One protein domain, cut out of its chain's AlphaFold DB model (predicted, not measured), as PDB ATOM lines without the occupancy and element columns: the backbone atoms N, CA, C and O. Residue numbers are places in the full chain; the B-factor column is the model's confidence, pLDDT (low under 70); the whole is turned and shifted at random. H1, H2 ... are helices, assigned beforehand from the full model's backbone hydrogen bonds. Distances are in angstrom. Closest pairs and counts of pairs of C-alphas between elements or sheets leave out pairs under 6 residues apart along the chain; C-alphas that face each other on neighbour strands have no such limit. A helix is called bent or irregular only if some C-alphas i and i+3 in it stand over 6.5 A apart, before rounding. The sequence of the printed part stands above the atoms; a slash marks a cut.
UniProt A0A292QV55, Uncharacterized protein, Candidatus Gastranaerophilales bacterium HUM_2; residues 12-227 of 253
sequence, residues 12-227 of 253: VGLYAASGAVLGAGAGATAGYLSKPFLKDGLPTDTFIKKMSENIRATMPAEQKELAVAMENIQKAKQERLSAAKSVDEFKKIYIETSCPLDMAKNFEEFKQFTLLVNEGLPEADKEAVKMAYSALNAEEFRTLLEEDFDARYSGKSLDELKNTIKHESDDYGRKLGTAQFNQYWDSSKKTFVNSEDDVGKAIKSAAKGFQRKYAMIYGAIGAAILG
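This is residues 12 to 227 of the 253 residues of an uncharacterized protein of Candidatus Gastranaerophilales bacterium HUM_2 (UniProt A0A292QV55). This is an elongated body of helices, with H1 in its core between the long helices H3 and H9, and a group of shorter helices, H4 to H8, at one end. Toward the other end H2 packs on H1 and H9, and H10 packs on H2 with residues 199 to 210, then runs outward to a kink near residue 218. The printed part has 216 residues with ten named helices, H1 to H10 in order, and no named strand; the class is all helix. It is compact, with a radius of gyration of the C-alphas of 18.9 A, and spans 58 by 36 by 30 A.

H1, residues 12 to 24, and H9, residues 158 to 182, are the hubs, touching four helices each. They touch each other, closest at the C-alphas of Val 21 and Gly 173, 4.3 A apart, opposite ways at 35.4 degrees, only just a steep tilt. H2, residues 45 to 57, touches H1 at a steep tilt of 48 degrees, closest at the C-alphas of Ser 18 and Ser 52, 5.0 A apart. H3, residues 61 to 83, touches H1 the same way at a shallow tilt of 28 degrees, closest at the C-alphas of Gly 23 and Glu 71, 4.0 A apart. H4, residues 87 to 98, forms a hairpin with H3, closest at the C-alphas of Leu 81 and Phe 90, 5.8 A apart. H1, H3, H4 and H9 form a bundle, helices grouped lengthwise. H5, residues 101 to 105, only just touches H8, residues 138 to 153, with 3 pairs of C-alphas within 8 A, the closest Ala 104 and Ala 138, 5.1 A apart. H6, residues 107 to 118, stands about perpendicular to H1, at 82 degrees, and touches it with residues 116 to 118 alone, closest at the C-alphas of Gly 13 and Leu 116, 4.8 A apart. H7, residues 127 to 134, forms hairpins with H6 and H8. H10, residues 198 to 225, touches H2, closest at the C-alphas of Met 51 and Ile 203, 5.2 A apart. Every O i to N i+4 pair is within hydrogen-bond range in H1, H2, H3, H4, H6, H8 and H9; in H7 2 of 4 are, in H10 22 of 24, and in H5 0 of 1, beside 1 of 2 O i to N i+3 pairs.

H1 begins at C-alpha 12, (-44.841, 13.185, 36.938). H3 measures 32.7 A, H9 35.8 A and H10 31.1 A. H10 is irregular, C-alphas 217 and 220 being 9.5 A apart, and ends at C-alpha 225, (-8.822, 25.336, 29.892).

The C-alphas farthest apart, Lys 105 and Ile 221, are 60.2 A apart. The printed part has no cut; the links H1 to H2 and H9 to H10 are long. Mean pLDDT of the printed part is 72.9; among the residues under 70 are 23 to 35, 99 to 136 and 212 to 227.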
ATOM      1  N   VAL A  12     -44.168  13.803  38.082       65.12
ATOM      2  CA  VAL A  12     -44.841  13.185  36.938       65.12
ATOM      3  C   VAL A  12     -44.572  13.934  35.630       65.12
ATOM      4  O   VAL A  12     -44.223  13.283  34.648       65.12
ATOM      5  N   GLY A  13     -44.654  15.271  35.600       63.16
ATOM      6  CA  GLY A  13     -44.378  16.051  34.382       63.16
ATOM      7  C   GLY A  13     -42.926  15.933  33.921       63.16
ATOM      8  O   GLY A  13     -42.643  15.676  32.749       63.16
ATOM      9  N   LEU A  14     -41.985  15.984  34.867       70.88
ATOM     10  CA  LEU A  14     -40.563  15.768  34.602       70.88
ATOM     11  C   LEU A  14     -40.281  14.340  34.095       70.88
ATOM     12  O   LEU A  14     -39.457  14.129  33.197       70.88
ATOM     13  N   TYR A  15     -40.964  13.345  34.651       73.06
ATOM     14  CA  TYR A  15     -40.807  11.948  34.259       73.06
ATOM     15  C   TYR A  15     -41.409  11.659  32.885       73.06
ATOM     16  O   TYR A  15     -40.747  11.033  32.052       73.06
ATOM     17  N   ALA A  16     -42.589  12.203  32.588       65.50
ATOM     18  CA  ALA A  16     -43.195  12.121  31.265       65.50
ATOM     19  C   ALA A  16     -42.324  12.820  30.205       65.50
ATOM     20  O   ALA A  16     -42.047  12.240  29.151       65.50
ATOM     21  N   ALA A  17     -41.783  14.004  30.518       69.06
ATOM     22  CA  ALA A  17     -40.825  14.698  29.660       69.06
ATOM     23  C   ALA A  17     -39.541  13.876  29.439       69.06
ATOM     24  O   ALA A  17     -39.026  13.839  28.327       69.06
ATOM     25  N   SER A  18     -39.050  13.138  30.443       74.94
ATOM     26  CA  SER A  18     -37.880  12.257  30.273       74.94
ATOM     27  C   SER A  18     -38.154  11.111  29.294       74.94
ATOM     28  O   SER A  18     -37.291  10.791  28.477       74.94
ATOM     29  N   GLY A  19     -39.354  10.523  29.335       69.06
ATOM     30  CA  GLY A  19     -39.798   9.537  28.345       69.06
ATOM     31  C   GLY A  19     -39.869  10.121  26.932       69.06
ATOM     32  O   GLY A  19     -39.324   9.542  25.991       69.06
ATOM     33  N   ALA A  20     -40.454  11.315  26.797       70.81
ATOM     34  CA  ALA A  20     -40.540  12.030  25.524       70.81
ATOM     35  C   ALA A  20     -39.153  12.359  24.940       70.81
ATOM     36  O   ALA A  20     -38.921  12.104  23.762       70.81
ATOM     37  N   VAL A  21     -38.204  12.836  25.757       75.56
ATOM     38  CA  VAL A  21     -36.812  13.100  25.341       75.56
ATOM     39  C   VAL A  21     -36.146  11.832  24.799       75.56
ATOM     40  O   VAL A  21     -35.533  11.855  23.728       75.56
ATOM     41  N   LEU A  22     -36.270  10.712  25.522       79.69
ATOM     42  CA  LEU A  22     -35.667   9.434  25.132       79.69
ATOM     43  C   LEU A  22     -36.290   8.853  23.857       79.69
ATOM     44  O   LEU A  22     -35.580   8.230  23.066       79.69
ATOM     45  N   GLY A  23     -37.593   9.054  23.656       67.06
ATOM     46  CA  GLY A  23     -38.306   8.596  22.467       67.06
ATOM     47  C   GLY A  23     -38.075   9.479  21.240       67.06
ATOM     48  O   GLY A  23     -37.958   8.961  20.132       67.06
ATOM     49  N   ALA A  24     -37.956  10.795  21.438       66.50
ATOM     50  CA  ALA A  24     -37.732  11.770  20.372       66.50
ATOM     51  C   ALA A  24     -36.334  11.665  19.758       66.50
ATOM     52  O   ALA A  24     -36.170  12.004  18.593       66.50
ATOM     53  N   GLY A  25     -35.367  11.130  20.512       65.12
ATOM     54  CA  GLY A  25     -34.089  10.684  19.964       65.12
ATOM     55  C   GLY A  25     -32.954  11.703  20.003       65.12
ATOM     56  O   GLY A  25     -31.931  11.421  19.380       65.12
ATOM     57  N   ALA A  26     -33.093  12.799  20.767       55.50
ATOM     58  CA  ALA A  26     -32.138  13.910  20.862       55.50
ATOM     59  C   ALA A  26     -30.667  13.476  20.640       55.50
ATOM     60  O   ALA A  26     -29.994  12.955  21.536       55.50
ATOM     61  N   GLY A  27     -30.199  13.660  19.398       52.00
ATOM     62  CA  GLY A  27     -28.800  13.636  18.962       52.00
ATOM     63  C   GLY A  27     -27.989  12.365  19.240       52.00
ATOM     64  O   GLY A  27     -26.892  12.440  19.801       52.00
ATOM     65  N   ALA A  28     -28.450  11.187  18.811       47.03
ATOM     66  CA  ALA A  28     -27.604   9.990  18.807       47.03
ATOM     67  C   ALA A  28     -26.520  10.053  17.703       47.03
ATOM     68  O   ALA A  28     -26.722   9.575  16.591       47.03
ATOM     69  N   THR A  29     -25.331  10.580  18.019       44.16
ATOM     70  CA  THR A  29     -24.097  10.275  17.268       44.16
ATOM     71  C   THR A  29     -23.005   9.735  18.190       44.16
ATOM     72  O   THR A  29     -22.843  10.160  19.336       44.16
ATOM     73  N   ALA A  30     -22.290   8.721  17.698       39.41
ATOM     74  CA  ALA A  30     -21.257   7.992  18.421       39.41
ATOM     75  C   ALA A  30     -20.061   8.899  18.773       39.41
ATOM     76  O   ALA A  30     -19.467   9.536  17.910       39.41
ATOM     77  N   GLY A  31     -19.724   8.944  20.065       48.94
ATOM     78  CA  GLY A  31     -18.626   9.742  20.641       48.94
ATOM     79  C   GLY A  31     -18.807  10.000  22.144       48.94
ATOM     80  O   GLY A  31     -18.354  11.008  22.674       48.94
ATOM     81  N   TYR A  32     -19.526   9.098  22.820       53.69
ATOM     82  CA  TYR A  32     -20.563   9.382  23.826       53.69
ATOM     83  C   TYR A  32     -20.145  10.223  25.049       53.69
ATOM     84  O   TYR A  32     -21.009  10.714  25.766       53.69
ATOM     85  N   LEU A  33     -18.849  10.355  25.354       55.12
ATOM     86  CA  LEU A  33     -18.363  10.922  26.623       55.12
ATOM     87  C   LEU A  33     -17.054  11.732  26.472       55.12
ATOM     88  O   LEU A  33     -16.359  11.953  27.461       55.12
ATOM     89  N   SER A  34     -16.705  12.162  25.250       53.00
ATOM     90  CA  SER A  34     -15.502  12.972  24.971       53.00
ATOM     91  C   SER A  34     -15.764  14.475  24.842       53.00
ATOM     92  O   SER A  34     -14.821  15.239  24.668       53.00
ATOM     93  N   LYS A  35     -17.019  14.929  24.933       60.62
ATOM     94  CA  LYS A  35     -17.385  16.357  24.916       60.62
ATOM     95  C   LYS A  35     -17.725  16.838  26.333       60.62
ATOM     96  O   LYS A  35     -18.195  16.029  27.135       60.62
ATOM     97  N   PRO A  36     -17.511  18.124  26.665       71.50
ATOM     98  CA  PRO A  36     -18.070  18.695  27.887       71.50
ATOM     99  C   PRO A  36     -19.593  18.510  27.900       71.50
ATOM    100  O   PRO A  36     -20.235  18.506  26.850       71.50
ATOM    101  N   PHE A  37     -20.181  18.349  29.090       78.75
ATOM    102  CA  PHE A  37     -21.632  18.164  29.208       78.75
ATOM    103  C   PHE A  37     -22.418  19.418  28.777       78.75
ATOM    104  O   PHE A  37     -23.573  19.294  28.369       78.75
ATOM    105  N   LEU A  38     -21.758  20.588  28.783       81.81
ATOM    106  CA  LEU A  38     -22.241  21.849  28.217       81.81
ATOM    107  C   LEU A  38     -21.445  22.254  26.971       81.81
ATOM    108  O   LEU A  38     -20.220  22.127  26.949       81.81
ATOM    109  N   LYS A  39     -22.127  22.850  25.994       81.00
ATOM    110  CA  LYS A  39     -21.542  23.587  24.870       81.00
ATOM    111  C   LYS A  39     -22.249  24.940  24.766       81.00
ATOM    112  O   LYS A  39     -23.472  24.981  24.768       81.00
ATOM    113  N   ASP A  40     -21.485  26.031  24.730       79.25
ATOM    114  CA  ASP A  40     -22.016  27.405  24.642       79.25
ATOM    115  C   ASP A  40     -23.060  27.735  25.732       79.25
ATOM    116  O   ASP A  40     -24.022  28.461  25.517       79.25
ATOM    117  N   GLY A  41     -22.873  27.169  26.932       73.12
ATOM    118  CA  GLY A  41     -23.777  27.353  28.074       73.12
ATOM    119  C   GLY A  41     -25.026  26.465  28.069       73.12
ATOM    120  O   GLY A  41     -25.746  26.463  29.064       73.12
ATOM    121  N   LEU A  42     -25.251  25.674  27.017       81.56
ATOM    122  CA  LEU A  42     -26.394  24.769  26.882       81.56
ATOM    123  C   LEU A  42     -25.985  23.300  27.067       81.56
ATOM    124  O   LEU A  42     -24.865  22.924  26.704       81.56
ATOM    125  N   PRO A  43     -26.866  22.444  27.617       86.19
ATOM    126  CA  PRO A  43     -26.602  21.017  27.713       86.19
ATOM    127  C   PRO A  43     -26.504  20.388  26.321       86.19
ATOM    128  O   PRO A  43     -27.307  20.654  25.433       86.19
ATOM    129  N   THR A  44     -25.495  19.543  26.124       84.25
ATOM    130  CA  THR A  44     -25.334  18.806  24.861       84.25
ATOM    131  C   THR A  44     -26.390  17.708  24.723       84.25
ATOM    132  O   THR A  44     -26.783  17.111  25.722       84.25
ATOM    133  N   ASP A  45     -26.771  17.354  23.492       83.56
ATOM    134  CA  ASP A  45     -27.739  16.275  23.216       83.56
ATOM    135  C   ASP A  45     -27.373  14.954  23.919       83.56
ATOM    136  O   ASP A  45     -28.211  14.287  24.524       83.56
ATOM    137  N   THR A  46     -26.085  14.598  23.928       83.38
ATOM    138  CA  THR A  46     -25.610  13.376  24.595       83.38
ATOM    139  C   THR A  46     -25.741  13.458  26.116       83.38
ATOM    140  O   THR A  46     -26.068  12.459  26.763       83.38
ATOM    141  N   PHE A  47     -25.502  14.635  26.698       85.81
ATOM    142  CA  PHE A  47     -25.732  14.853  28.121       85.81
ATOM    143  C   PHE A  47     -27.225  14.819  28.454       85.81
ATOM    144  O   PHE A  47     -27.587  14.132  29.406       85.81
ATOM    145  N   ILE A  48     -28.084  15.451  27.646       88.31
ATOM    146  CA  ILE A  48     -29.548  15.405  27.785       88.31
ATOM    147  C   ILE A  48     -30.036  13.957  27.808       88.31
ATOM    148  O   ILE A  48     -30.710  13.543  28.749       88.31
ATOM    149  N   LYS A  49     -29.615  13.141  26.836       87.44
ATOM    150  CA  LYS A  49     -29.979  11.724  26.798       87.44
ATOM    151  C   LYS A  49     -29.539  10.988  28.065       87.44
ATOM    152  O   LYS A  49     -30.327  10.263  28.671       87.44
ATOM    153  N   LYS A  50     -28.285  11.179  28.490       86.94
ATOM    154  CA  LYS A  50     -27.759  10.498  29.681       86.94
ATOM    155  C   LYS A  50     -28.455  10.949  30.966       86.94
ATOM    156  O   LYS A  50     -28.674  10.146  31.872       86.94
ATOM    157  N   MET A  51     -28.793  12.227  31.038       89.50
ATOM    158  CA  MET A  51     -29.568  12.809  32.118       89.50
ATOM    159  C   MET A  51     -30.945  12.144  32.200       89.50
ATOM    160  O   MET A  51     -31.276  11.599  33.251       89.50
ATOM    161  N   SER A  52     -31.699  12.084  31.099       87.75
ATOM    162  CA  SER A  52     -33.025  11.451  31.067       87.75
ATOM    163  C   SER A  52     -32.974   9.947  31.371       87.75
ATOM    164  O   SER A  52     -33.840   9.438  32.080       87.75
ATOM    165  N   GLU A  53     -31.933   9.227  30.928       89.94
ATOM    166  CA  GLU A  53     -31.697   7.827  31.326       89.94
ATOM    167  C   GLU A  53     -31.535   7.678  32.846       89.94
ATOM    168  O   GLU A  53     -32.094   6.753  33.441       89.94
ATOM    169  N   ASN A  54     -30.757   8.568  33.466       90.31
ATOM    170  CA  ASN A  54     -30.514   8.541  34.903       90.31
ATOM    171  C   ASN A  54     -31.772   8.937  35.692       90.31
ATOM    172  O   ASN A  54     -32.070   8.280  36.684       90.31
ATOM    173  N   ILE A  55     -32.530   9.946  35.241       87.88
ATOM    174  CA  ILE A  55     -33.819  10.331  35.846       87.88
ATOM    175  C   ILE A  55     -34.799   9.152  35.786       87.88
ATOM    176  O   ILE A  55     -35.437   8.816  36.777       87.88
ATOM    177  N   ARG A  56     -34.874   8.441  34.654       86.50
ATOM    178  CA  ARG A  56     -35.713   7.237  34.521       86.50
ATOM    179  C   ARG A  56     -35.335   6.123  35.494       86.50
ATOM    180  O   ARG A  56     -36.197   5.355  35.915       86.50
ATOM    181  N   ALA A  57     -34.061   6.015  35.857       88.12
ATOM    182  CA  ALA A  57     -33.610   5.024  36.827       88.12
ATOM    183  C   ALA A  57     -34.062   5.336  38.264       88.12
ATOM    184  O   ALA A  57     -34.121   4.412  39.071       88.12
ATOM    185  N   THR A  58     -34.404   6.592  38.571       86.12
ATOM    186  CA  THR A  58     -34.893   7.009  39.895       86.12
ATOM    187  C   THR A  58     -36.419   7.045  39.998       86.12
ATOM    188  O   THR A  58     -36.940   7.339  41.067       86.12
ATOM    189  N   MET A  59     -37.149   6.775  38.910       85.56
ATOM    190  CA  MET A  59     -38.613   6.844  38.895       85.56
ATOM    191  C   MET A  59     -39.255   5.725  39.738       85.56
ATOM    192  O   MET A  59     -38.860   4.560  39.596       85.56
ATOM    193  N   PRO A  60     -40.304   6.033  40.525       83.75
ATOM    194  CA  PRO A  60     -41.230   5.035  41.055       83.75
ATOM    195  C   PRO A  60     -41.848   4.184  39.936       83.75
ATOM    196  O   PRO A  60     -41.988   4.652  38.805       83.75
ATOM    197  N   ALA A  61     -42.248   2.945  40.243       82.94
ATOM    198  CA  ALA A  61     -42.703   1.966  39.248       82.94
ATOM    199  C   ALA A  61     -43.824   2.496  38.330       82.94
ATOM    200  O   ALA A  61     -43.667   2.469  37.112       82.94
ATOM    201  N   GLU A  62     -44.886   3.063  38.903       73.38
ATOM    202  CA  GLU A  62     -46.039   3.592  38.151       73.38
ATOM    203  C   GLU A  62     -45.644   4.725  37.187       73.38
ATOM    204  O   GLU A  62     -46.079   4.788  36.040       73.38
ATOM    205  N   GLN A  63     -44.747   5.613  37.616       74.06
ATOM    206  CA  GLN A  63     -44.302   6.747  36.801       74.06
ATOM    207  C   GLN A  63     -43.281   6.324  35.740       74.06
ATOM    208  O   GLN A  63     -43.201   6.918  34.662       74.06
ATOM    209  N   LYS A  64     -42.525   5.260  36.018       79.69
ATOM    210  CA  LYS A  64     -41.624   4.630  35.058       79.69
ATOM    211  C   LYS A  64     -42.394   3.974  33.917       79.69
ATOM    212  O   LYS A  64     -41.955   4.078  32.774       79.69
ATOM    213  N   GLU A  65     -43.528   3.336  34.203       73.94
ATOM    214  CA  GLU A  65     -44.410   2.780  33.171       73.94
ATOM    215  C   GLU A  65     -44.933   3.876  32.240       73.94
ATOM    216  O   GLU A  65     -44.825   3.738  31.022       73.94
ATOM    217  N   LEU A  66     -45.381   5.005  32.796       67.50
ATOM    218  CA  LEU A  66     -45.803   6.162  32.005       67.50
ATOM    219  C   LEU A  66     -44.673   6.706  31.114       67.50
ATOM    220  O   LEU A  66     -44.876   6.959  29.924       67.50
ATOM    221  N   ALA A  67     -43.464   6.856  31.659       70.12
ATOM    222  CA  ALA A  67     -42.311   7.326  30.893       70.12
ATOM    223  C   ALA A  67     -41.920   6.353  29.763       70.12
ATOM    224  O   ALA A  67     -41.585   6.790  28.662       70.12
ATOM    225  N   VAL A  68     -41.991   5.040  30.010       76.00
ATOM    226  CA  VAL A  68     -41.740   4.003  28.993       76.00
ATOM    227  C   VAL A  68     -42.825   4.012  27.918       76.00
ATOM    228  O   VAL A  68     -42.504   3.904  26.735       76.00
ATOM    229  N   ALA A  69     -44.093   4.181  28.295       69.81
ATOM    230  CA  ALA A  69     -45.187   4.311  27.339       69.81
ATOM    231  C   ALA A  69     -44.955   5.506  26.401       69.81
ATOM    232  O   ALA A  69     -45.051   5.354  25.185       69.81
ATOM    233  N   MET A  70     -44.542   6.655  26.942       70.62
ATOM    234  CA  MET A  70     -44.223   7.845  26.148       70.62
ATOM    235  C   MET A  70     -43.030   7.660  25.217       70.62
ATOM    236  O   MET A  70     -43.094   8.036  24.044       70.62
ATOM    237  N   GLU A  71     -41.956   7.048  25.714       77.50
ATOM    238  CA  GLU A  71     -40.794   6.698  24.896       77.50
ATOM    239  C   GLU A  71     -41.209   5.814  23.708       77.50
ATOM    240  O   GLU A  71     -40.817   6.074  22.568       77.50
ATOM    241  N   ASN A  72     -42.037   4.797  23.965       74.06
ATOM    242  CA  ASN A  72     -42.499   3.857  22.948       74.06
ATOM    243  C   ASN A  72     -43.454   4.505  21.937       74.06
ATOM    244  O   ASN A  72     -43.314   4.243  20.745       74.06
ATOM    245  N   ILE A  73     -44.379   5.365  22.378       72.69
ATOM    246  CA  ILE A  73     -45.287   6.112  21.490       72.69
ATOM    247  C   ILE A  73     -44.473   6.955  20.505       72.69
ATOM    248  O   ILE A  73     -44.706   6.890  19.295       72.69
ATOM    249  N   GLN A  74     -43.479   7.698  20.998       73.44
ATOM    250  CA  GLN A  74     -42.673   8.571  20.148       73.44
ATOM    251  C   GLN A  74     -41.786   7.773  19.178       73.44
ATOM    252  O   GLN A  74     -41.702   8.119  17.998       73.44
ATOM    253  N   LYS A  75     -41.187   6.662  19.633       79.19
ATOM    254  CA  LYS A  75     -40.430   5.752  18.756       79.19
ATOM    255  C   LYS A  75     -41.310   5.135  17.674       79.19
ATOM    256  O   LYS A  75     -40.961   5.210  16.500       79.19
ATOM    257  N   ALA A  76     -42.473   4.602  18.048       75.75
ATOM    258  CA  ALA A  76     -43.413   3.998  17.109       75.75
ATOM    259  C   ALA A  76     -43.920   5.021  16.079       75.75
ATOM    260  O   ALA A  76     -44.025   4.706  14.892       75.75
ATOM    261  N   LYS A  77     -44.186   6.265  16.503       78.00
ATOM    262  CA  LYS A  77     -44.510   7.373  15.595       78.00
ATOM    263  C   LYS A  77     -43.389   7.595  14.581       78.00
ATOM    264  O   LYS A  77     -43.651   7.600  13.379       78.00
ATOM    265  N   GLN A  78     -42.149   7.733  15.048       78.81
ATOM    266  CA  GLN A  78     -40.997   7.977  14.180       78.81
ATOM    267  C   GLN A  78     -40.753   6.822  13.196       78.81
ATOM    268  O   GLN A  78     -40.492   7.062  12.016       78.81
ATOM    269  N   GLU A  79     -40.879   5.577  13.656       85.69
ATOM    270  CA  GLU A  79     -40.768   4.380  12.818       85.69
ATOM    271  C   GLU A  79     -41.829   4.382  11.711       85.69
ATOM    272  O   GLU A  79     -41.481   4.279  10.532       85.69
ATOM    273  N   ARG A  80     -43.104   4.601  12.059       84.44
ATOM    274  CA  ARG A  80     -44.206   4.663  11.083       84.44
ATOM    275  C   ARG A  80     -44.006   5.786  10.064       84.44
ATOM    276  O   ARG A  80     -44.136   5.544   8.868       84.44
ATOM    277  N   LEU A  81     -43.638   6.990  10.511       83.19
ATOM    278  CA  LEU A  81     -43.374   8.128   9.619       83.19
ATOM    279  C   LEU A  81     -42.205   7.847   8.665       83.19
ATOM    280  O   LEU A  81     -42.271   8.176   7.480       83.19
ATOM    281  N   SER A  82     -41.146   7.191   9.148       87.69
ATOM    282  CA  SER A  82     -39.999   6.820   8.312       87.69
ATOM    283  C   SER A  82     -40.353   5.778   7.242       87.69
ATOM    284  O   SER A  82     -39.807   5.823   6.135       87.69
ATOM    285  N   ALA A  83     -41.307   4.894   7.543       94.75
ATOM    286  CA  ALA A  83     -41.775   3.827   6.663       94.75
ATOM    287  C   ALA A  83     -42.835   4.272   5.638       94.75
ATOM    288  O   ALA A  83     -43.123   3.513   4.712       94.75
ATOM    289  N   ALA A  84     -43.393   5.482   5.772       95.50
ATOM    290  CA  ALA A  84     -44.390   6.014   4.845       95.50
ATOM    291  C   ALA A  84     -43.871   6.031   3.396       95.50
ATOM    292  O   ALA A  84     -42.696   6.341   3.153       95.50
ATOM    293  N   LYS A  85     -44.746   5.719   2.435       96.88
ATOM    294  CA  LYS A  85     -44.422   5.585   1.003       96.88
ATOM    295  C   LYS A  85     -44.949   6.735   0.150       96.88
ATOM    296  O   LYS A  85     -44.533   6.870  -0.998       96.88
ATOM    297  N   SER A  86     -45.835   7.564   0.691       97.19
ATOM    298  CA  SER A  86     -46.360   8.763   0.033       97.19
ATOM    299  C   SER A  86     -46.566   9.902   1.030       97.19
ATOM    300  O   SER A  86     -46.584   9.682   2.242       97.19
ATOM    301  N   VAL A  87     -46.729  11.124   0.512       95.81
ATOM    302  CA  VAL A  87     -47.068  12.310   1.318       95.81
ATOM    303  C   VAL A  87     -48.410  12.122   2.028       95.81
ATOM    304  O   VAL A  87     -48.500  12.392   3.221       95.81
ATOM    305  N   ASP A  88     -49.418  11.580   1.341       95.69
ATOM    306  CA  ASP A  88     -50.743  11.343   1.928       95.69
ATOM    307  C   ASP A  88     -50.697  10.311   3.061       95.69
ATOM    308  O   ASP A  88     -51.287  10.513   4.123       95.69
ATOM    309  N   GLU A  89     -49.956   9.212   2.867       96.25
ATOM    310  CA  GLU A  89     -49.751   8.207   3.914       96.25
ATOM    311  C   GLU A  89     -49.004   8.814   5.105       96.25
ATOM    312  O   GLU A  89     -49.374   8.589   6.258       96.25
ATOM    313  N   PHE A  90     -47.982   9.624   4.833       91.69
ATOM    314  CA  PHE A  90     -47.210  10.310   5.857       91.69
ATOM    315  C   PHE A  90     -48.082  11.276   6.673       91.69
ATOM    316  O   PHE A  90     -48.056  11.215   7.904       91.69
ATOM    317  N   LYS A  91     -48.893  12.117   6.011       90.25
ATOM    318  CA  LYS A  91     -49.850  13.024   6.666       90.25
ATOM    319  C   LYS A  91     -50.814  12.228   7.538       90.25
ATOM    320  O   LYS A  91     -50.936  12.513   8.726       90.25
ATOM    321  N   LYS A  92     -51.424  11.170   6.997       91.19
ATOM    322  CA  LYS A  92     -52.336  10.306   7.755       91.19
ATOM    323  C   LYS A  92     -51.681   9.749   9.024       91.19
ATOM    324  O   LYS A  92     -52.256   9.856  10.104       91.19
ATOM    325  N   ILE A  93     -50.462   9.215   8.921       83.00
ATOM    326  CA  ILE A  93     -49.708   8.714  10.081       83.00
ATOM    327  C   ILE A  93     -49.427   9.843  11.082       83.00
ATOM    328  O   ILE A  93     -49.579   9.637  12.287       83.00
ATOM    329  N   TYR A  94     -49.029  11.030  10.615       80.44
ATOM    330  CA  TYR A  94     -48.750  12.185  11.472       80.44
ATOM    331  C   TYR A  94     -49.977  12.589  12.299       80.44
ATOM    332  O   TYR A  94     -49.858  12.760  13.514       80.44
ATOM    333  N   ILE A  95     -51.154  12.667  11.674       78.50
ATOM    334  CA  ILE A  95     -52.413  13.012  12.351       78.50
ATOM    335  C   ILE A  95     -52.834  11.902  13.320       78.50
ATOM    336  O   ILE A  95     -53.066  12.174  14.497       78.50
ATOM    337  N   GLU A  96     -52.858  10.642  12.874       74.75
ATOM    338  CA  GLU A  96     -53.266   9.497  13.704       74.75
ATOM    339  C   GLU A  96     -52.393   9.324  14.949       74.75
ATOM    340  O   GLU A  96     -52.889   8.955  16.008       74.75
ATOM    341  N   THR A  97     -51.088   9.563  14.832       73.12
ATOM    342  CA  THR A  97     -50.152   9.404  15.956       73.12
ATOM    343  C   THR A  97     -50.123  10.613  16.884       73.12
ATOM    344  O   THR A  97     -49.751  10.466  18.044       73.12
ATOM    345  N   SER A  98     -50.517  11.794  16.400       72.38
ATOM    346  CA  SER A  98     -50.613  13.011  17.220       72.38
ATOM    347  C   SER A  98     -51.980  13.141  17.901       72.38
ATOM    348  O   SER A  98     -52.077  13.768  18.952       72.38
ATOM    349  N   CYS A  99     -53.022  12.518  17.339       62.00
ATOM    350  CA  CYS A  99     -54.340  12.395  17.951       62.00
ATOM    351  C   CYS A  99     -55.011  11.032  17.646       62.00
ATOM    352  O   CYS A  99     -55.883  10.957  16.764       62.00
ATOM    353  N   PRO A 100     -54.666   9.950  18.377       60.16
ATOM    354  CA  PRO A 100     -55.252   8.616  18.187       60.16
ATOM    355  C   PRO A 100     -56.790   8.587  18.238       60.16
ATOM    356  O   PRO A 100     -57.409   9.331  18.998       60.16
ATOM    357  N   LEU A 101     -57.428   7.767  17.388       50.06
ATOM    358  CA  LEU A 101     -58.899   7.679  17.206       50.06
ATOM    359  C   LEU A 101     -59.672   7.357  18.491       50.06
ATOM    360  O   LEU A 101     -60.767   7.875  18.706       50.06
ATOM    361  N   ASP A 102     -59.076   6.567  19.369       55.25
ATOM    362  CA  ASP A 102     -59.587   6.194  20.685       55.25
ATOM    363  C   ASP A 102     -59.542   7.332  21.722       55.25
ATOM    364  O   ASP A 102     -60.302   7.284  22.692       55.25
ATOM    365  N   MET A 103     -58.780   8.410  21.483       57.69
ATOM    366  CA  MET A 103     -58.762   9.586  22.369       57.69
ATOM    367  C   MET A 103     -60.065  10.385  22.381       57.69
ATOM    368  O   MET A 103     -60.261  11.189  23.287       57.69
ATOM    369  N   ALA A 104     -60.995  10.151  21.448       51.44
ATOM    370  CA  ALA A 104     -62.312  10.796  21.476       51.44
ATOM    371  C   ALA A 104     -63.088  10.519  22.779       51.44
ATOM    372  O   ALA A 104     -63.939  11.316  23.164       51.44
ATOM    373  N   LYS A 105     -62.778   9.419  23.479       55.94
ATOM    374  CA  LYS A 105     -63.411   9.059  24.756       55.94
ATOM    375  C   LYS A 105     -62.807   9.782  25.964       55.94
ATOM    376  O   LYS A 105     -63.525  10.021  26.927       55.94
ATOM    377  N   ASN A 106     -61.532  10.175  25.884       63.66
ATOM    378  CA  ASN A 106     -60.745  10.707  27.003       63.66
ATOM    379  C   ASN A 106     -60.020  12.019  26.624       63.66
ATOM    380  O   ASN A 106     -58.915  12.294  27.085       63.66
ATOM    381  N   PHE A 107     -60.616  12.836  25.751       64.19
ATOM    382  CA  PHE A 107     -59.943  14.006  25.173       64.19
ATOM    383  C   PHE A 107     -59.494  15.035  26.224       64.19
ATOM    384  O   PHE A 107     -58.437  15.644  26.080       64.19
ATOM    385  N   GLU A 108     -60.247  15.186  27.318       68.25
ATOM    386  CA  GLU A 108     -59.843  16.054  28.428       68.25
ATOM    387  C   GLU A 108     -58.592  15.522  29.144       68.25
ATOM    388  O   GLU A 108     -57.657  16.278  29.390       68.25
ATOM    389  N   GLU A 109     -58.503  14.211  29.390       64.19
ATOM    390  CA  GLU A 109     -57.295  13.594  29.956       64.19
ATOM    391  C   GLU A 109     -56.088  13.796  29.034       64.19
ATOM    392  O   GLU A 109     -54.989  14.074  29.509       64.19
ATOM    393  N   PHE A 110     -56.291  13.741  27.717       65.38
ATOM    394  CA  PHE A 110     -55.249  14.043  26.737       65.38
ATOM    395  C   PHE A 110     -54.772  15.502  26.803       65.38
ATOM    396  O   PHE A 110     -53.562  15.747  26.744       65.38
ATOM    397  N   LYS A 111     -55.681  16.475  26.959       62.50
ATOM    398  CA  LYS A 111     -55.293  17.883  27.148       62.50
ATOM    399  C   LYS A 111     -54.437  18.042  28.394       62.50
ATOM    400  O   LYS A 111     -53.345  18.610  28.307       62.50
ATOM    401  N   GLN A 112     -54.905  17.508  29.522       62.53
ATOM    402  CA  GLN A 112     -54.199  17.578  30.804       62.53
ATOM    403  C   GLN A 112     -52.835  16.885  30.725       62.53
ATOM    404  O   GLN A 112     -51.830  17.425  31.177       62.53
ATOM    405  N   PHE A 113     -52.770  15.729  30.067       62.19
ATOM    406  CA  PHE A 113     -51.527  15.008  29.824       62.19
ATOM    407  C   PHE A 113     -50.541  15.810  28.959       62.19
ATOM    408  O   PHE A 113     -49.359  15.918  29.289       62.19
ATOM    409  N   THR A 114     -51.030  16.433  27.885       64.44
ATOM    410  CA  THR A 114     -50.231  17.322  27.031       64.44
ATOM    411  C   THR A 114     -49.709  18.515  27.828       64.44
ATOM    412  O   THR A 114     -48.559  18.908  27.656       64.44
ATOM    413  N   LEU A 115     -50.508  19.061  28.746       62.47
ATOM    414  CA  LEU A 115     -50.080  20.114  29.671       62.47
ATOM    415  C   LEU A 115     -48.933  19.637  30.552       62.47
ATOM    416  O   LEU A 115     -47.887  20.271  30.580       62.47
ATOM    417  N   LEU A 116     -49.118  18.486  31.195       62.03
ATOM    418  CA  LEU A 116     -48.195  17.920  32.170       62.03
ATOM    419  C   LEU A 116     -46.812  17.635  31.567       62.03
ATOM    420  O   LEU A 116     -45.792  17.896  32.199       62.03
ATOM    421  N   VAL A 117     -46.755  17.150  30.322       61.97
ATOM    422  CA  VAL A 117     -45.489  16.959  29.588       61.97
ATOM    423  C   VAL A 117     -44.814  18.300  29.274       61.97
ATOM    424  O   VAL A 117     -43.586  18.394  29.284       61.97
ATOM    425  N   ASN A 118     -45.607  19.340  29.009       59.44
ATOM    426  CA  ASN A 118     -45.138  20.659  28.585       59.44
ATOM    427  C   ASN A 118     -44.991  21.676  29.728       59.44
ATOM    428  O   ASN A 118     -44.495  22.776  29.489       59.44
ATOM    429  N   GLU A 119     -45.344  21.327  30.969       57.84
ATOM    430  CA  GLU A 119     -45.074  22.146  32.163       57.84
ATOM    431  C   GLU A 119     -43.584  22.472  32.295       57.84
ATOM    432  O   GLU A 119     -43.216  23.524  32.814       57.84
ATOM    433  N   GLY A 120     -42.725  21.589  31.778       52.78
ATOM    434  CA  GLY A 120     -41.288  21.794  31.739       52.78
ATOM    435  C   GLY A 120     -40.813  22.821  30.711       52.78
ATOM    436  O   GLY A 120     -39.676  23.250  30.837       52.78
ATOM    437  N   LEU A 121     -41.611  23.219  29.713       57.44
ATOM    438  CA  LEU A 121     -41.172  24.145  28.661       57.44
ATOM    439  C   LEU A 121     -41.314  25.625  29.069       57.44
ATOM    440  O   LEU A 121     -42.247  25.982  29.794       57.44
ATOM    441  N   PRO A 122     -40.441  26.518  28.556       55.50
ATOM    442  CA  PRO A 122     -40.656  27.960  28.643       55.50
ATOM    443  C   PRO A 122     -42.015  28.364  28.055       55.50
ATOM    444  O   PRO A 122     -42.459  27.793  27.062       55.50
ATOM    445  N   GLU A 123     -42.653  29.395  28.613       59.41
ATOM    446  CA  GLU A 123     -43.978  29.866  28.167       59.41
ATOM    447  C   GLU A 123     -44.023  30.207  26.665       59.41
ATOM    448  O   GLU A 123     -45.018  29.950  25.994       59.41
ATOM    449  N   ALA A 124     -42.912  30.715  26.121       49.78
ATOM    450  CA  ALA A 124     -42.760  31.036  24.703       49.78
ATOM    451  C   ALA A 124     -42.796  29.805  23.772       49.78
ATOM    452  O   ALA A 124     -43.071  29.953  22.585       49.78
ATOM    453  N   ASP A 125     -42.543  28.600  24.292       53.34
ATOM    454  CA  ASP A 125     -42.529  27.347  23.526       53.34
ATOM    455  C   ASP A 125     -43.846  26.549  23.661       53.34
ATOM    456  O   ASP A 125     -44.003  25.502  23.031       53.34
ATOM    457  N   LYS A 126     -44.832  27.043  24.427       57.41
ATOM    458  CA  LYS A 126     -46.136  26.375  24.629       57.41
ATOM    459  C   LYS A 126     -47.123  26.550  23.463       57.41
ATOM    460  O   LYS A 126     -48.273  26.137  23.571       57.41
ATOM    461  N   GLU A 127     -46.713  27.118  22.330       51.97
ATOM    462  CA  GLU A 127     -47.587  27.324  21.157       51.97
ATOM    463  C   GLU A 127     -48.204  26.014  20.627       51.97
ATOM    464  O   GLU A 127     -49.378  25.988  20.267       51.97
ATOM    465  N   ALA A 128     -47.469  24.895  20.670       50.06
ATOM    466  CA  ALA A 128     -48.002  23.577  20.295       50.06
ATOM    467  C   ALA A 128     -49.104  23.079  21.252       50.06
ATOM    468  O   ALA A 128     -50.004  22.345  20.849       50.06
ATOM    469  N   VAL A 129     -49.059  23.518  22.513       54.38
ATOM    470  CA  VAL A 129     -50.076  23.219  23.524       54.38
ATOM    471  C   VAL A 129     -51.344  24.014  23.225       54.38
ATOM    472  O   VAL A 129     -52.430  23.453  23.293       54.38
ATOM    473  N   LYS A 130     -51.246  25.275  22.787       57.16
ATOM    474  CA  LYS A 130     -52.427  26.124  22.537       57.16
ATOM    475  C   LYS A 130     -53.445  25.503  21.578       57.16
ATOM    476  O   LYS A 130     -54.634  25.630  21.843       57.16
ATOM    477  N   MET A 131     -53.002  24.784  20.543       60.97
ATOM    478  CA  MET A 131     -53.895  24.095  19.597       60.97
ATOM    479  C   MET A 131     -54.727  22.983  20.257       60.97
ATOM    480  O   MET A 131     -55.922  22.855  19.999       60.97
ATOM    481  N   ALA A 132     -54.114  22.192  21.146       56.75
ATOM    482  CA  ALA A 132     -54.824  21.155  21.898       56.75
ATOM    483  C   ALA A 132     -55.838  21.760  22.882       56.75
ATOM    484  O   ALA A 132     -56.879  21.165  23.147       56.75
ATOM    485  N   TYR A 133     -55.560  22.959  23.398       54.69
ATOM    486  CA  TYR A 133     -56.443  23.670  24.326       54.69
ATOM    487  C   TYR A 133     -57.583  24.401  23.630       54.69
ATOM    488  O   TYR A 133     -58.685  24.437  24.178       54.69
ATOM    489  N   SER A 134     -57.332  24.955  22.442       64.50
ATOM    490  CA  SER A 134     -58.339  25.667  21.657       64.50
ATOM    491  C   SER A 134     -59.404  24.736  21.088       64.50
ATOM    492  O   SER A 134     -60.542  25.160  20.940       64.50
ATOM    493  N   ALA A 135     -59.057  23.476  20.807       65.12
ATOM    494  CA  ALA A 135     -60.012  22.485  20.326       65.12
ATOM    495  C   ALA A 135     -61.013  22.083  21.421       65.12
ATOM    496  O   ALA A 135     -60.624  21.754  22.544       65.12
ATOM    497  N   LEU A 136     -62.303  22.025  21.105       68.00
ATOM    498  CA  LEU A 136     -63.350  21.590  22.035       68.00
ATOM    499  C   LEU A 136     -63.395  20.064  22.175       68.00
ATOM    500  O   LEU A 136     -63.753  19.553  23.235       68.00
ATOM    501  N   ASN A 137     -63.025  19.332  21.122       78.12
ATOM    502  CA  ASN A 137     -63.070  17.870  21.068       78.12
ATOM    503  C   ASN A 137     -61.987  17.283  20.133       78.12
ATOM    504  O   ASN A 137     -61.271  18.008  19.442       78.12
ATOM    505  N   ALA A 138     -61.877  15.950  20.107       69.81
ATOM    506  CA  ALA A 138     -60.871  15.241  19.315       69.81
ATOM    507  C   ALA A 138     -61.053  15.378  17.791       69.81
ATOM    508  O   ALA A 138     -60.071  15.262  17.061       69.81
ATOM    509  N   GLU A 139     -62.277  15.586  17.296       82.94
ATOM    510  CA  GLU A 139     -62.522  15.800  15.862       82.94
ATOM    511  C   GLU A 139     -62.002  17.169  15.433       82.94
ATOM    512  O   GLU A 139     -61.196  17.250  14.509       82.94
ATOM    513  N   GLU A 140     -62.360  18.221  16.172       82.38
ATOM    514  CA  GLU A 140     -61.857  19.576  15.933       82.38
ATOM    515  C   GLU A 140     -60.328  19.634  16.039       82.38
ATOM    516  O   GLU A 140     -59.669  20.237  15.196       82.38
ATOM    517  N   PHE A 141     -59.737  18.944  17.020       73.69
ATOM    518  CA  PHE A 141     -58.282  18.881  17.141       73.69
ATOM    519  C   PHE A 141     -57.618  18.207  15.933       73.69
ATOM    520  O   PHE A 141     -56.571  18.668  15.485       73.69
ATOM    521  N   ARG A 142     -58.219  17.156  15.358       76.19
ATOM    522  CA  ARG A 142     -57.705  16.549  14.118       76.19
ATOM    523  C   ARG A 142     -57.792  17.498  12.937       76.19
ATOM    524  O   ARG A 142     -56.818  17.590  12.199       76.19
ATOM    525  N   THR A 143     -58.908  18.206  12.782       83.81
ATOM    526  CA  THR A 143     -59.052  19.214  11.726       83.81
ATOM    527  C   THR A 143     -57.971  20.286  11.853       83.81
ATOM    528  O   THR A 143     -57.275  20.557  10.880       83.81
ATOM    529  N   LEU A 144     -57.733  20.805  13.061       77.06
ATOM    530  CA  LEU A 144     -56.663  21.778  13.304       77.06
ATOM    531  C   LEU A 144     -55.267  21.214  12.998       77.06
ATOM    532  O   LEU A 144     -54.433  21.918  12.433       77.06
ATOM    533  N   LEU A 145     -55.004  19.945  13.329       75.75
ATOM    534  CA  LEU A 145     -53.740  19.285  12.986       75.75
ATOM    535  C   LEU A 145     -53.567  19.110  11.469       75.75
ATOM    536  O   LEU A 145     -52.447  19.212  10.970       75.75
ATOM    537  N   GLU A 146     -54.643  18.817  10.739       81.31
ATOM    538  CA  GLU A 146     -54.619  18.690   9.279       81.31
ATOM    539  C   GLU A 146     -54.359  20.036   8.604       81.31
ATOM    540  O   GLU A 146     -53.502  20.110   7.721       81.31
ATOM    541  N   GLU A 147     -55.047  21.089   9.051       81.38
ATOM    542  CA  GLU A 147     -54.863  22.462   8.572       81.38
ATOM    543  C   GLU A 147     -53.447  22.975   8.857       81.38
ATOM    544  O   GLU A 147     -52.804  23.551   7.978       81.38
ATOM    545  N   ASP A 148     -52.926  22.724  10.059       77.06
ATOM    546  CA  ASP A 148     -51.562  23.095  10.440       77.06
ATOM    547  C   ASP A 148     -50.509  22.341   9.626       77.06
ATOM    548  O   ASP A 148     -49.534  22.939   9.160       77.06
ATOM    549  N   PHE A 149     -50.721  21.040   9.399       79.75
ATOM    550  CA  PHE A 149     -49.840  20.245   8.553       79.75
ATOM    551  C   PHE A 149     -49.776  20.826   7.137       79.75
ATOM    552  O   PHE A 149     -48.684  21.037   6.604       79.75
ATOM    553  N   ASP A 150     -50.931  21.115   6.535       84.00
ATOM    554  CA  ASP A 150     -50.985  21.673   5.185       84.00
ATOM    555  C   ASP A 150     -50.353  23.068   5.136       84.00
ATOM    556  O   ASP A 150     -49.559  23.353   4.238       84.00
ATOM    557  N   ALA A 151     -50.615  23.918   6.130       76.44
ATOM    558  CA  ALA A 151     -50.042  25.259   6.199       76.44
ATOM    559  C   ALA A 151     -48.507  25.249   6.303       76.44
ATOM    560  O   ALA A 151     -47.839  26.064   5.663       76.44
ATOM    561  N   ARG A 152     -47.931  24.335   7.093       75.94
ATOM    562  CA  ARG A 152     -46.475  24.277   7.330       75.94
ATOM    563  C   ARG A 152     -45.712  23.509   6.264       75.94
ATOM    564  O   ARG A 152     -44.537  23.801   6.018       75.94
ATOM    565  N   TYR A 153     -46.340  22.497   5.674       80.62
ATOM    566  CA  TYR A 153     -45.621  21.494   4.896       80.62
ATOM    567  C   TYR A 153     -46.100  21.330   3.454       80.62
ATOM    568  O   TYR A 153     -45.532  20.507   2.729       80.62
ATOM    569  N   SER A 154     -47.083  22.114   3.005       87.69
ATOM    570  CA  SER A 154     -47.521  22.105   1.607       87.69
ATOM    571  C   SER A 154     -46.348  22.287   0.634       87.69
ATOM    572  O   SER A 154     -45.445  23.100   0.842       87.69
ATOM    573  N   GLY A 155     -46.350  21.482  -0.430       90.31
ATOM    574  CA  GLY A 155     -45.326  21.492  -1.475       90.31
ATOM    575  C   GLY A 155     -44.025  20.756  -1.135       90.31
ATOM    576  O   GLY A 155     -43.192  20.605  -2.027       90.31
ATOM    577  N   LYS A 156     -43.840  20.260   0.099       91.12
ATOM    578  CA  LYS A 156     -42.672  19.438   0.456       91.12
ATOM    579  C   LYS A 156     -42.790  18.021  -0.104       91.12
ATOM    580  O   LYS A 156     -43.846  17.390  -0.050       91.12
ATOM    581  N   SER A 157     -41.673  17.490  -0.587       96.62
ATOM    582  CA  SER A 157     -41.534  16.075  -0.931       96.62
ATOM    583  C   SER A 157     -41.556  15.181   0.316       96.62
ATOM    584  O   SER A 157     -41.299  15.624   1.437       96.62
ATOM    585  N   LEU A 158     -41.812  13.884   0.129       96.06
ATOM    586  CA  LEU A 158     -41.811  12.907   1.223       96.06
ATOM    587  C   LEU A 158     -40.484  12.874   2.002       96.06
ATOM    588  O   LEU A 158     -40.497  12.776   3.228       96.06
ATOM    589  N   ASP A 159     -39.345  12.973   1.316       96.06
ATOM    590  CA  ASP A 159     -38.032  12.961   1.969       96.06
ATOM    591  C   ASP A 159     -37.790  14.238   2.782       96.06
ATOM    592  O   ASP A 159     -37.263  14.180   3.897       96.06
ATOM    593  N   GLU A 160     -38.235  15.393   2.277       93.56
ATOM    594  CA  GLU A 160     -38.200  16.647   3.031       93.56
ATOM    595  C   GLU A 160     -39.082  16.577   4.277       93.56
ATOM    596  O   GLU A 160     -38.651  17.023   5.339       93.56
ATOM    597  N   LEU A 161     -40.276  15.982   4.182       87.69
ATOM    598  CA  LEU A 161     -41.170  15.778   5.327       87.69
ATOM    599  C   LEU A 161     -40.524  14.897   6.399       87.69
ATOM    600  O   LEU A 161     -40.469  15.286   7.567       87.69
ATOM    601  N   LYS A 162     -39.980  13.739   6.000       87.88
ATOM    602  CA  LYS A 162     -39.304  12.802   6.911       87.88
ATOM    603  C   LYS A 162     -38.149  13.470   7.652       87.88
ATOM    604  O   LYS A 162     -38.022  13.296   8.863       87.88
ATOM    605  N   ASN A 163     -37.330  14.242   6.941       87.56
ATOM    606  CA  ASN A 163     -36.193  14.943   7.533       87.56
ATOM    607  C   ASN A 163     -36.630  16.117   8.420       87.56
ATOM    608  O   ASN A 163     -36.109  16.259   9.525       87.56
ATOM    609  N   THR A 164     -37.600  16.919   7.968       81.94
ATOM    610  CA  THR A 164     -38.104  18.089   8.710       81.94
ATOM    611  C   THR A 164     -38.707  17.659  10.043       81.94
ATOM    612  O   THR A 164     -38.262  18.116  11.091       81.94
ATOM    613  N   ILE A 165     -39.640  16.705  10.032       78.00
ATOM    614  CA  ILE A 165     -40.334  16.275  11.254       78.00
ATOM    615  C   ILE A 165     -39.410  15.501  12.194       78.00
ATOM    616  O   ILE A 165     -39.531  15.623  13.411       78.00
ATOM    617  N   LYS A 166     -38.436  14.754  11.659       81.00
ATOM    618  CA  LYS A 166     -37.384  14.168  12.496       81.00
ATOM    619  C   LYS A 166     -36.588  15.254  13.222       81.00
ATOM    620  O   LYS A 166     -36.393  15.151  14.428       81.00
ATOM    621  N   HIS A 167     -36.151  16.285  12.500       79.12
ATOM    622  CA  HIS A 167     -35.399  17.391  13.084       79.12
ATOM    623  C   HIS A 167     -36.220  18.145  14.140       79.12
ATOM    624  O   HIS A 167     -35.700  18.463  15.205       79.12
ATOM    625  N   GLU A 168     -37.501  18.399  13.878       78.12
ATOM    626  CA  GLU A 168     -38.410  19.021  14.848       78.12
ATOM    627  C   GLU A 168     -38.630  18.149  16.089       78.12
ATOM    628  O   GLU A 168     -38.634  18.668  17.202       78.12
ATOM    629  N   SER A 169     -38.747  16.825  15.929       72.88
ATOM    630  CA  SER A 169     -38.803  15.881  17.054       72.88
ATOM    631  C   SER A 169     -37.520  15.935  17.888       72.88
ATOM    632  O   SER A 169     -37.583  16.073  19.112       72.88
ATOM    633  N   ASP A 170     -36.351  15.874  17.243       75.50
ATOM    634  CA  ASP A 170     -35.052  15.971  17.917       75.50
ATOM    635  C   ASP A 170     -34.902  17.309  18.665       75.50
ATOM    636  O   ASP A 170     -34.418  17.337  19.801       75.50
ATOM    637  N   ASP A 171     -35.338  18.417  18.057       77.38
ATOM    638  CA  ASP A 171     -35.305  19.744  18.673       77.38
ATOM    639  C   ASP A 171     -36.271  19.863  19.857       77.38
ATOM    640  O   ASP A 171     -35.890  20.362  20.914       77.38
ATOM    641  N   TYR A 172     -37.481  19.319  19.736       74.25
ATOM    642  CA  TYR A 172     -38.435  19.244  20.842       74.25
ATOM    643  C   TYR A 172     -37.861  18.459  22.031       74.25
ATOM    644  O   TYR A 172     -37.891  18.935  23.169       74.25
ATOM    645  N   GLY A 173     -37.244  17.301  21.773       75.38
ATOM    646  CA  GLY A 173     -36.527  16.535  22.794       75.38
ATOM    647  C   GLY A 173     -35.383  17.334  23.430       75.38
ATOM    648  O   GLY A 173     -35.224  17.340  24.652       75.38
ATOM    649  N   ARG A 174     -34.606  18.076  22.633       81.44
ATOM    650  CA  ARG A 174     -33.545  18.958  23.144       81.44
ATOM    651  C   ARG A 174     -34.102  20.069  24.031       81.44
ATOM    652  O   ARG A 174     -33.531  20.324  25.093       81.44
ATOM    653  N   LYS A 175     -35.200  20.715  23.637       77.44
ATOM    654  CA  LYS A 175     -35.851  21.777  24.421       77.44
ATOM    655  C   LYS A 175     -36.360  21.249  25.757       77.44
ATOM    656  O   LYS A 175     -36.023  21.828  26.787       77.44
ATOM    657  N   LEU A 176     -37.067  20.116  25.757       75.62
ATOM    658  CA  LEU A 176     -37.529  19.467  26.989       75.62
ATOM    659  C   LEU A 176     -36.361  19.124  27.917       75.62
ATOM    660  O   LEU A 176     -36.366  19.506  29.084       75.62
ATOM    661  N   GLY A 177     -35.328  18.458  27.398       81.50
ATOM    662  CA  GLY A 177     -34.148  18.104  28.185       81.50
ATOM    663  C   GLY A 177     -33.372  19.319  28.697       81.50
ATOM    664  O   GLY A 177     -32.880  19.322  29.822       81.50
ATOM    665  N   THR A 178     -33.297  20.387  27.904       84.62
ATOM    666  CA  THR A 178     -32.672  21.647  28.323       84.62
ATOM    667  C   THR A 178     -33.455  22.299  29.450       84.62
ATOM    668  O   THR A 178     -32.870  22.750  30.432       84.62
ATOM    669  N   ALA A 179     -34.779  22.318  29.343       80.56
ATOM    670  CA  ALA A 179     -35.617  22.921  30.355       80.56
ATOM    671  C   ALA A 179     -35.605  22.111  31.665       80.56
ATOM    672  O   ALA A 179     -35.463  22.700  32.734       80.56
ATOM    673  N   GLN A 180     -35.599  20.773  31.583       81.44
ATOM    674  CA  GLN A 180     -35.336  19.889  32.728       81.44
ATOM    675  C   GLN A 180     -33.993  20.203  33.395       81.44
ATOM    676  O   GLN A 180     -33.926  20.341  34.612       81.44
ATOM    677  N   PHE A 181     -32.920  20.342  32.614       86.06
ATOM    678  CA  PHE A 181     -31.601  20.674  33.148       86.06
ATOM    679  C   PHE A 181     -31.585  22.039  33.852       86.06
ATOM    680  O   PHE A 181     -31.049  22.157  34.954       86.06
ATOM    681  N   ASN A 182     -32.209  23.053  33.249       85.31
ATOM    682  CA  ASN A 182     -32.231  24.418  33.773       85.31
ATOM    683  C   ASN A 182     -32.975  24.545  35.112       85.31
ATOM    684  O   ASN A 182     -32.665  25.451  35.880       85.31
ATOM    685  N   GLN A 183     -33.886  23.624  35.449       83.25
ATOM    686  CA  GLN A 183     -34.496  23.577  36.789       83.25
ATOM    687  C   GLN A 183     -33.466  23.302  37.900       83.25
ATOM    688  O   GLN A 183     -33.656  23.715  39.044       83.25
ATOM    689  N   TYR A 184     -32.357  22.641  37.555       85.69
ATOM    690  CA  TYR A 184     -31.305  22.229  38.484       85.69
ATOM    691  C   TYR A 184     -29.971  22.932  38.215       85.69
ATOM    692  O   TYR A 184     -28.960  22.561  38.811       85.69
ATOM    693  N   TRP A 185     -29.933  23.941  37.338       86.19
ATOM    694  CA  TRP A 185     -28.710  24.635  36.940       86.19
ATOM    695  C   TRP A 185     -28.876  26.157  36.941       86.19
ATOM    696  O   TRP A 185     -29.662  26.717  36.183       86.19
ATOM    697  N   ASP A 186     -28.070  26.845  37.749       81.25
ATOM    698  CA  ASP A 186     -27.919  28.300  37.698       81.25
ATOM    699  C   ASP A 186     -26.862  28.630  36.638       81.25
ATOM    700  O   ASP A 186     -25.663  28.452  36.861       81.25
ATOM    701  N   SER A 187     -27.301  29.090  35.463       79.75
ATOM    702  CA  SER A 187     -26.419  29.394  34.329       79.75
ATOM    703  C   SER A 187     -25.490  30.584  34.579       79.75
ATOM    704  O   SER A 187     -24.383  30.612  34.037       79.75
ATOM    705  N   SER A 188     -25.888  31.531  35.435       78.44
ATOM    706  CA  SER A 188     -25.077  32.701  35.783       78.44
ATOM    707  C   SER A 188     -23.937  32.321  36.722       78.44
ATOM    708  O   SER A 188     -22.796  32.736  36.516       78.44
ATOM    709  N   LYS A 189     -24.237  31.530  37.755       78.88
ATOM    710  CA  LYS A 189     -23.241  31.038  38.722       78.88
ATOM    711  C   LYS A 189     -22.534  29.776  38.247       78.88
ATOM    712  O   LYS A 189     -21.548  29.362  38.849       78.88
ATOM    713  N   LYS A 190     -23.044  29.176  37.172       77.69
ATOM    714  CA  LYS A 190     -22.559  27.943  36.557       77.69
ATOM    715  C   LYS A 190     -22.503  26.782  37.557       77.69
ATOM    716  O   LYS A 190     -21.535  26.028  37.567       77.69
ATOM    717  N   THR A 191     -23.528  26.663  38.408       80.19
ATOM    718  CA  THR A 191     -23.619  25.670  39.494       80.19
ATOM    719  C   THR A 191     -24.929  24.899  39.449       80.19
ATOM    720  O   THR A 191     -25.949  25.420  39.004       80.19
ATOM    721  N   PHE A 192     -24.928  23.686  40.008       81.94
ATOM    722  CA  PHE A 192     -26.175  22.996  40.313       81.94
ATOM    723  C   PHE A 192     -26.923  23.688  41.458       81.94
ATOM    724  O   PHE A 192     -26.306  24.134  42.429       81.94
ATOM    725  N   VAL A 193     -28.247  23.733  41.343       80.62
ATOM    726  CA  VAL A 193     -29.199  24.210  42.356       80.62
ATOM    727  C   VAL A 193     -30.263  23.138  42.600       80.62
ATOM    728  O   VAL A 193     -30.451  22.263  41.761       80.62
ATOM    729  N   ASN A 194     -30.927  23.169  43.763       71.19
ATOM    730  CA  ASN A 194     -32.049  22.277  44.113       71.19
ATOM    731  C   ASN A 194     -31.781  20.773  43.912       71.19
ATOM    732  O   ASN A 194     -32.667  19.991  43.617       71.19
ATOM    733  N   SER A 195     -30.525  20.358  44.054       75.06
ATOM    734  CA  SER A 195     -30.035  19.096  43.483       75.06
ATOM    735  C   SER A 195     -29.832  17.947  44.484       75.06
ATOM    736  O   SER A 195     -29.036  17.041  44.225       75.06
ATOM    737  N   GLU A 196     -30.443  18.044  45.663       79.94
ATOM    738  CA  GLU A 196     -30.290  17.056  46.743       79.94
ATOM    739  C   GLU A 196     -31.419  16.015  46.774       79.94
ATOM    740  O   GLU A 196     -31.302  14.998  47.467       79.94
ATOM    741  N   ASP A 197     -32.475  16.221  45.989       83.06
ATOM    742  CA  ASP A 197     -33.478  15.201  45.695       83.06
ATOM    743  C   ASP A 197     -32.941  14.146  44.704       83.06
ATOM    744  O   ASP A 197     -31.827  14.244  44.175       83.06
ATOM    745  N   ASP A 198     -33.713  13.081  44.485       85.00
ATOM    746  CA  ASP A 198     -33.271  11.946  43.668       85.00
ATOM    747  C   ASP A 198     -33.042  12.332  42.201       85.00
ATOM    748  O   ASP A 198     -32.083  11.874  41.574       85.00
ATOM    749  N   VAL A 199     -33.868  13.238  41.675       82.75
ATOM    750  CA  VAL A 199     -33.744  13.767  40.312       82.75
ATOM    751  C   VAL A 199     -32.469  14.594  40.171       82.75
ATOM    752  O   VAL A 199     -31.641  14.325  39.298       82.75
ATOM    753  N   GLY A 200     -32.259  15.568  41.045       83.88
ATOM    754  CA  GLY A 200     -31.083  16.420  41.058       83.88
ATOM    755  C   GLY A 200     -29.787  15.631  41.227       83.88
ATOM    756  O   GLY A 200     -28.797  15.892  40.532       83.88
ATOM    757  N   LYS A 201     -29.799  14.589  42.069       86.56
ATOM    758  CA  LYS A 201     -28.695  13.625  42.187       86.56
ATOM    759  C   LYS A 201     -28.462  12.856  40.886       86.56
ATOM    760  O   LYS A 201     -27.302  12.681  40.493       86.56
ATOM    761  N   ALA A 202     -29.516  12.427  40.193       87.12
ATOM    762  CA  ALA A 202     -29.420  11.731  38.910       87.12
ATOM    763  C   ALA A 202     -28.788  12.612  37.814       87.12
ATOM    764  O   ALA A 202     -27.885  12.154  37.095       87.12
ATOM    765  N   ILE A 203     -29.189  13.886  37.747       85.81
ATOM    766  CA  ILE A 203     -28.643  14.893  36.824       85.81
ATOM    767  C   ILE A 203     -27.167  15.175  37.149       85.81
ATOM    768  O   ILE A 203     -26.302  15.071  36.270       85.81
ATOM    769  N   LYS A 204     -26.834  15.442  38.421       85.50
ATOM    770  CA  LYS A 204     -25.441  15.615  38.880       85.50
ATOM    771  C   LYS A 204     -24.575  14.403  38.544       85.50
ATOM    772  O   LYS A 204     -23.421  14.554  38.139       85.50
ATOM    773  N   SER A 205     -25.112  13.198  38.723       85.81
ATOM    774  CA  SER A 205     -24.415  11.947  38.410       85.81
ATOM    775  C   SER A 205     -24.090  11.841  36.918       85.81
ATOM    776  O   SER A 205     -22.959  11.500  36.559       85.81
ATOM    777  N   ALA A 206     -25.028  12.223  36.041       86.25
ATOM    778  CA  ALA A 206     -24.772  12.300  34.605       86.25
ATOM    779  C   ALA A 206     -23.621  13.275  34.305       86.25
ATOM    780  O   ALA A 206     -22.661  12.898  33.631       86.25
ATOM    781  N   ALA A 207     -23.646  14.481  34.882       83.75
ATOM    782  CA  ALA A 207     -22.613  15.493  34.649       83.75
ATOM    783  C   ALA A 207     -21.226  15.035  35.136       83.75
ATOM    784  O   ALA A 207     -20.240  15.141  34.402       83.75
ATOM    785  N   LYS A 208     -21.152  14.427  36.331       80.88
ATOM    786  CA  LYS A 208     -19.918  13.826  36.873       80.88
ATOM    787  C   LYS A 208     -19.358  12.735  35.956       80.88
ATOM    788  O   LYS A 208     -18.141  12.629  35.806       80.88
ATOM    789  N   GLY A 209     -20.221  11.934  35.330       75.69
ATOM    790  CA  GLY A 209     -19.820  10.901  34.371       75.69
ATOM    791  C   GLY A 209     -19.100  11.468  33.142       75.69
ATOM    792  O   GLY A 209     -18.065  10.931  32.740       75.69
ATOM    793  N   PHE A 210     -19.602  12.576  32.593       77.00
ATOM    794  CA  PHE A 210     -18.963  13.293  31.482       77.00
ATOM    795  C   PHE A 210     -17.655  13.956  31.916       77.00
ATOM    796  O   PHE A 210     -16.640  13.790  31.246       77.00
ATOM    797  N   GLN A 211     -17.640  14.636  33.068       70.88
ATOM    798  CA  GLN A 211     -16.433  15.280  33.600       70.88
ATOM    799  C   GLN A 211     -15.282  14.286  33.811       70.88
ATOM    800  O   GLN A 211     -14.162  14.545  33.374       70.88
ATOM    801  N   ARG A 212     -15.549  13.128  34.435       67.56
ATOM    802  CA  ARG A 212     -14.523  12.101  34.695       67.56
ATOM    803  C   ARG A 212     -13.902  11.559  33.410       67.56
ATOM    804  O   ARG A 212     -12.690  11.386  33.347       67.56
ATOM    805  N   LYS A 213     -14.715  11.289  32.389       65.38
ATOM    806  CA  LYS A 213     -14.222  10.745  31.116       65.38
ATOM    807  C   LYS A 213     -13.537  11.797  30.256       65.38
ATOM    808  O   LYS A 213     -12.510  11.498  29.661       65.38
ATOM    809  N   TYR A 214     -14.034  13.029  30.268       59.50
ATOM    810  CA  TYR A 214     -13.359  14.148  29.621       59.50
ATOM    811  C   TYR A 214     -11.968  14.390  30.230       59.50
ATOM    812  O   TYR A 214     -10.981  14.457  29.501       59.50
ATOM    813  N   ALA A 215     -11.862  14.416  31.564       57.88
ATOM    814  CA  ALA A 215     -10.584  14.536  32.271       57.88
ATOM    815  C   ALA A 215      -9.635  13.351  32.003       57.88
ATOM    816  O   ALA A 215      -8.425  13.541  31.927       57.88
ATOM    817  N   MET A 216     -10.170  12.140  31.819       56.31
ATOM    818  CA  MET A 216      -9.386  10.956  31.444       56.31
ATOM    819  C   MET A 216      -8.814  11.053  30.020       56.31
ATOM    820  O   MET A 216      -7.699  10.596  29.792       56.31
ATOM    821  N   ILE A 217      -9.551  11.645  29.073       55.94
ATOM    822  CA  ILE A 217      -9.126  11.773  27.667       55.94
ATOM    823  C   ILE A 217      -8.140  12.936  27.476       55.94
ATOM    824  O   ILE A 217      -7.187  12.803  26.714       55.94
ATOM    825  N   TYR A 218      -8.352  14.064  28.160       49.50
ATOM    826  CA  TYR A 218      -7.604  15.310  27.917       49.50
ATOM    827  C   TYR A 218      -6.651  15.725  29.057       49.50
ATOM    828  O   TYR A 218      -6.010  16.775  28.977       49.50
ATOM    829  N   GLY A 219      -6.534  14.921  30.120       44.16
ATOM    830  CA  GLY A 219      -5.679  15.195  31.280       44.16
ATOM    831  C   GLY A 219      -6.112  16.415  32.113       44.16
ATOM    832  O   GLY A 219      -7.106  17.086  31.826       44.16
ATOM    833  N   ALA A 220      -5.342  16.738  33.160       40.19
ATOM    834  CA  ALA A 220      -5.610  17.875  34.055       40.19
ATOM    835  C   ALA A 220      -5.565  19.248  33.342       40.19
ATOM    836  O   ALA A 220      -6.217  20.194  33.775       40.19
ATOM    837  N   ILE A 221      -4.851  19.341  32.212       33.78
ATOM    838  CA  ILE A 221      -4.707  20.565  31.407       33.78
ATOM    839  C   ILE A 221      -5.974  20.830  30.572       33.78
ATOM    840  O   ILE A 221      -6.436  21.968  30.502       33.78
ATOM    841  N   GLY A 222      -6.616  19.787  30.026       26.09
ATOM    842  CA  GLY A 222      -7.918  19.914  29.356       26.09
ATOM    843  C   GLY A 222      -9.061  20.289  30.308       26.09
ATOM    844  O   GLY A 222      -9.979  21.013  29.923       26.09
ATOM    845  N   ALA A 223      -8.978  19.866  31.575       31.55
ATOM    846  CA  ALA A 223      -9.910  20.266  32.629       31.55
ATOM    847  C   ALA A 223      -9.703  21.718  33.108       31.55
ATOM    848  O   ALA A 223     -10.656  22.314  33.600       31.55
ATOM    849  N   ALA A 224      -8.506  22.295  32.941       29.33
ATOM    850  CA  ALA A 224      -8.178  23.665  33.342       29.33
ATOM    851  C   ALA A 224      -8.573  24.718  32.287       29.33
ATOM    852  O   ALA A 224      -9.060  25.786  32.648       29.33
ATOM    853  N   ILE A 225      -8.460  24.408  30.988       26.97
ATOM    854  CA  ILE A 225      -8.822  25.336  29.892       26.97
ATOM    855  C   ILE A 225     -10.351  25.546  29.791       26.97
ATOM    856  O   ILE A 225     -10.809  26.607  29.377       26.97
ATOM    857  N   LEU A 226     -11.152  24.578  30.254       30.45
ATOM    858  CA  LEU A 226     -12.617  24.685  30.406       30.45
ATOM    859  C   LEU A 226     -13.059  24.793  31.888       30.45
ATOM    860  O   LEU A 226     -14.251  24.771  32.210       30.45
ATOM    861  N   GLY A 227     -12.091  24.923  32.801       26.31
ATOM    862  CA  GLY A 227     -12.185  24.708  34.250       26.31
ATOM    863  C   GLY A 227     -12.796  25.823  35.089       26.31
ATOM    864  O   GLY A 227     -12.477  25.925  36.266       26.31
TER     865      GLY A 227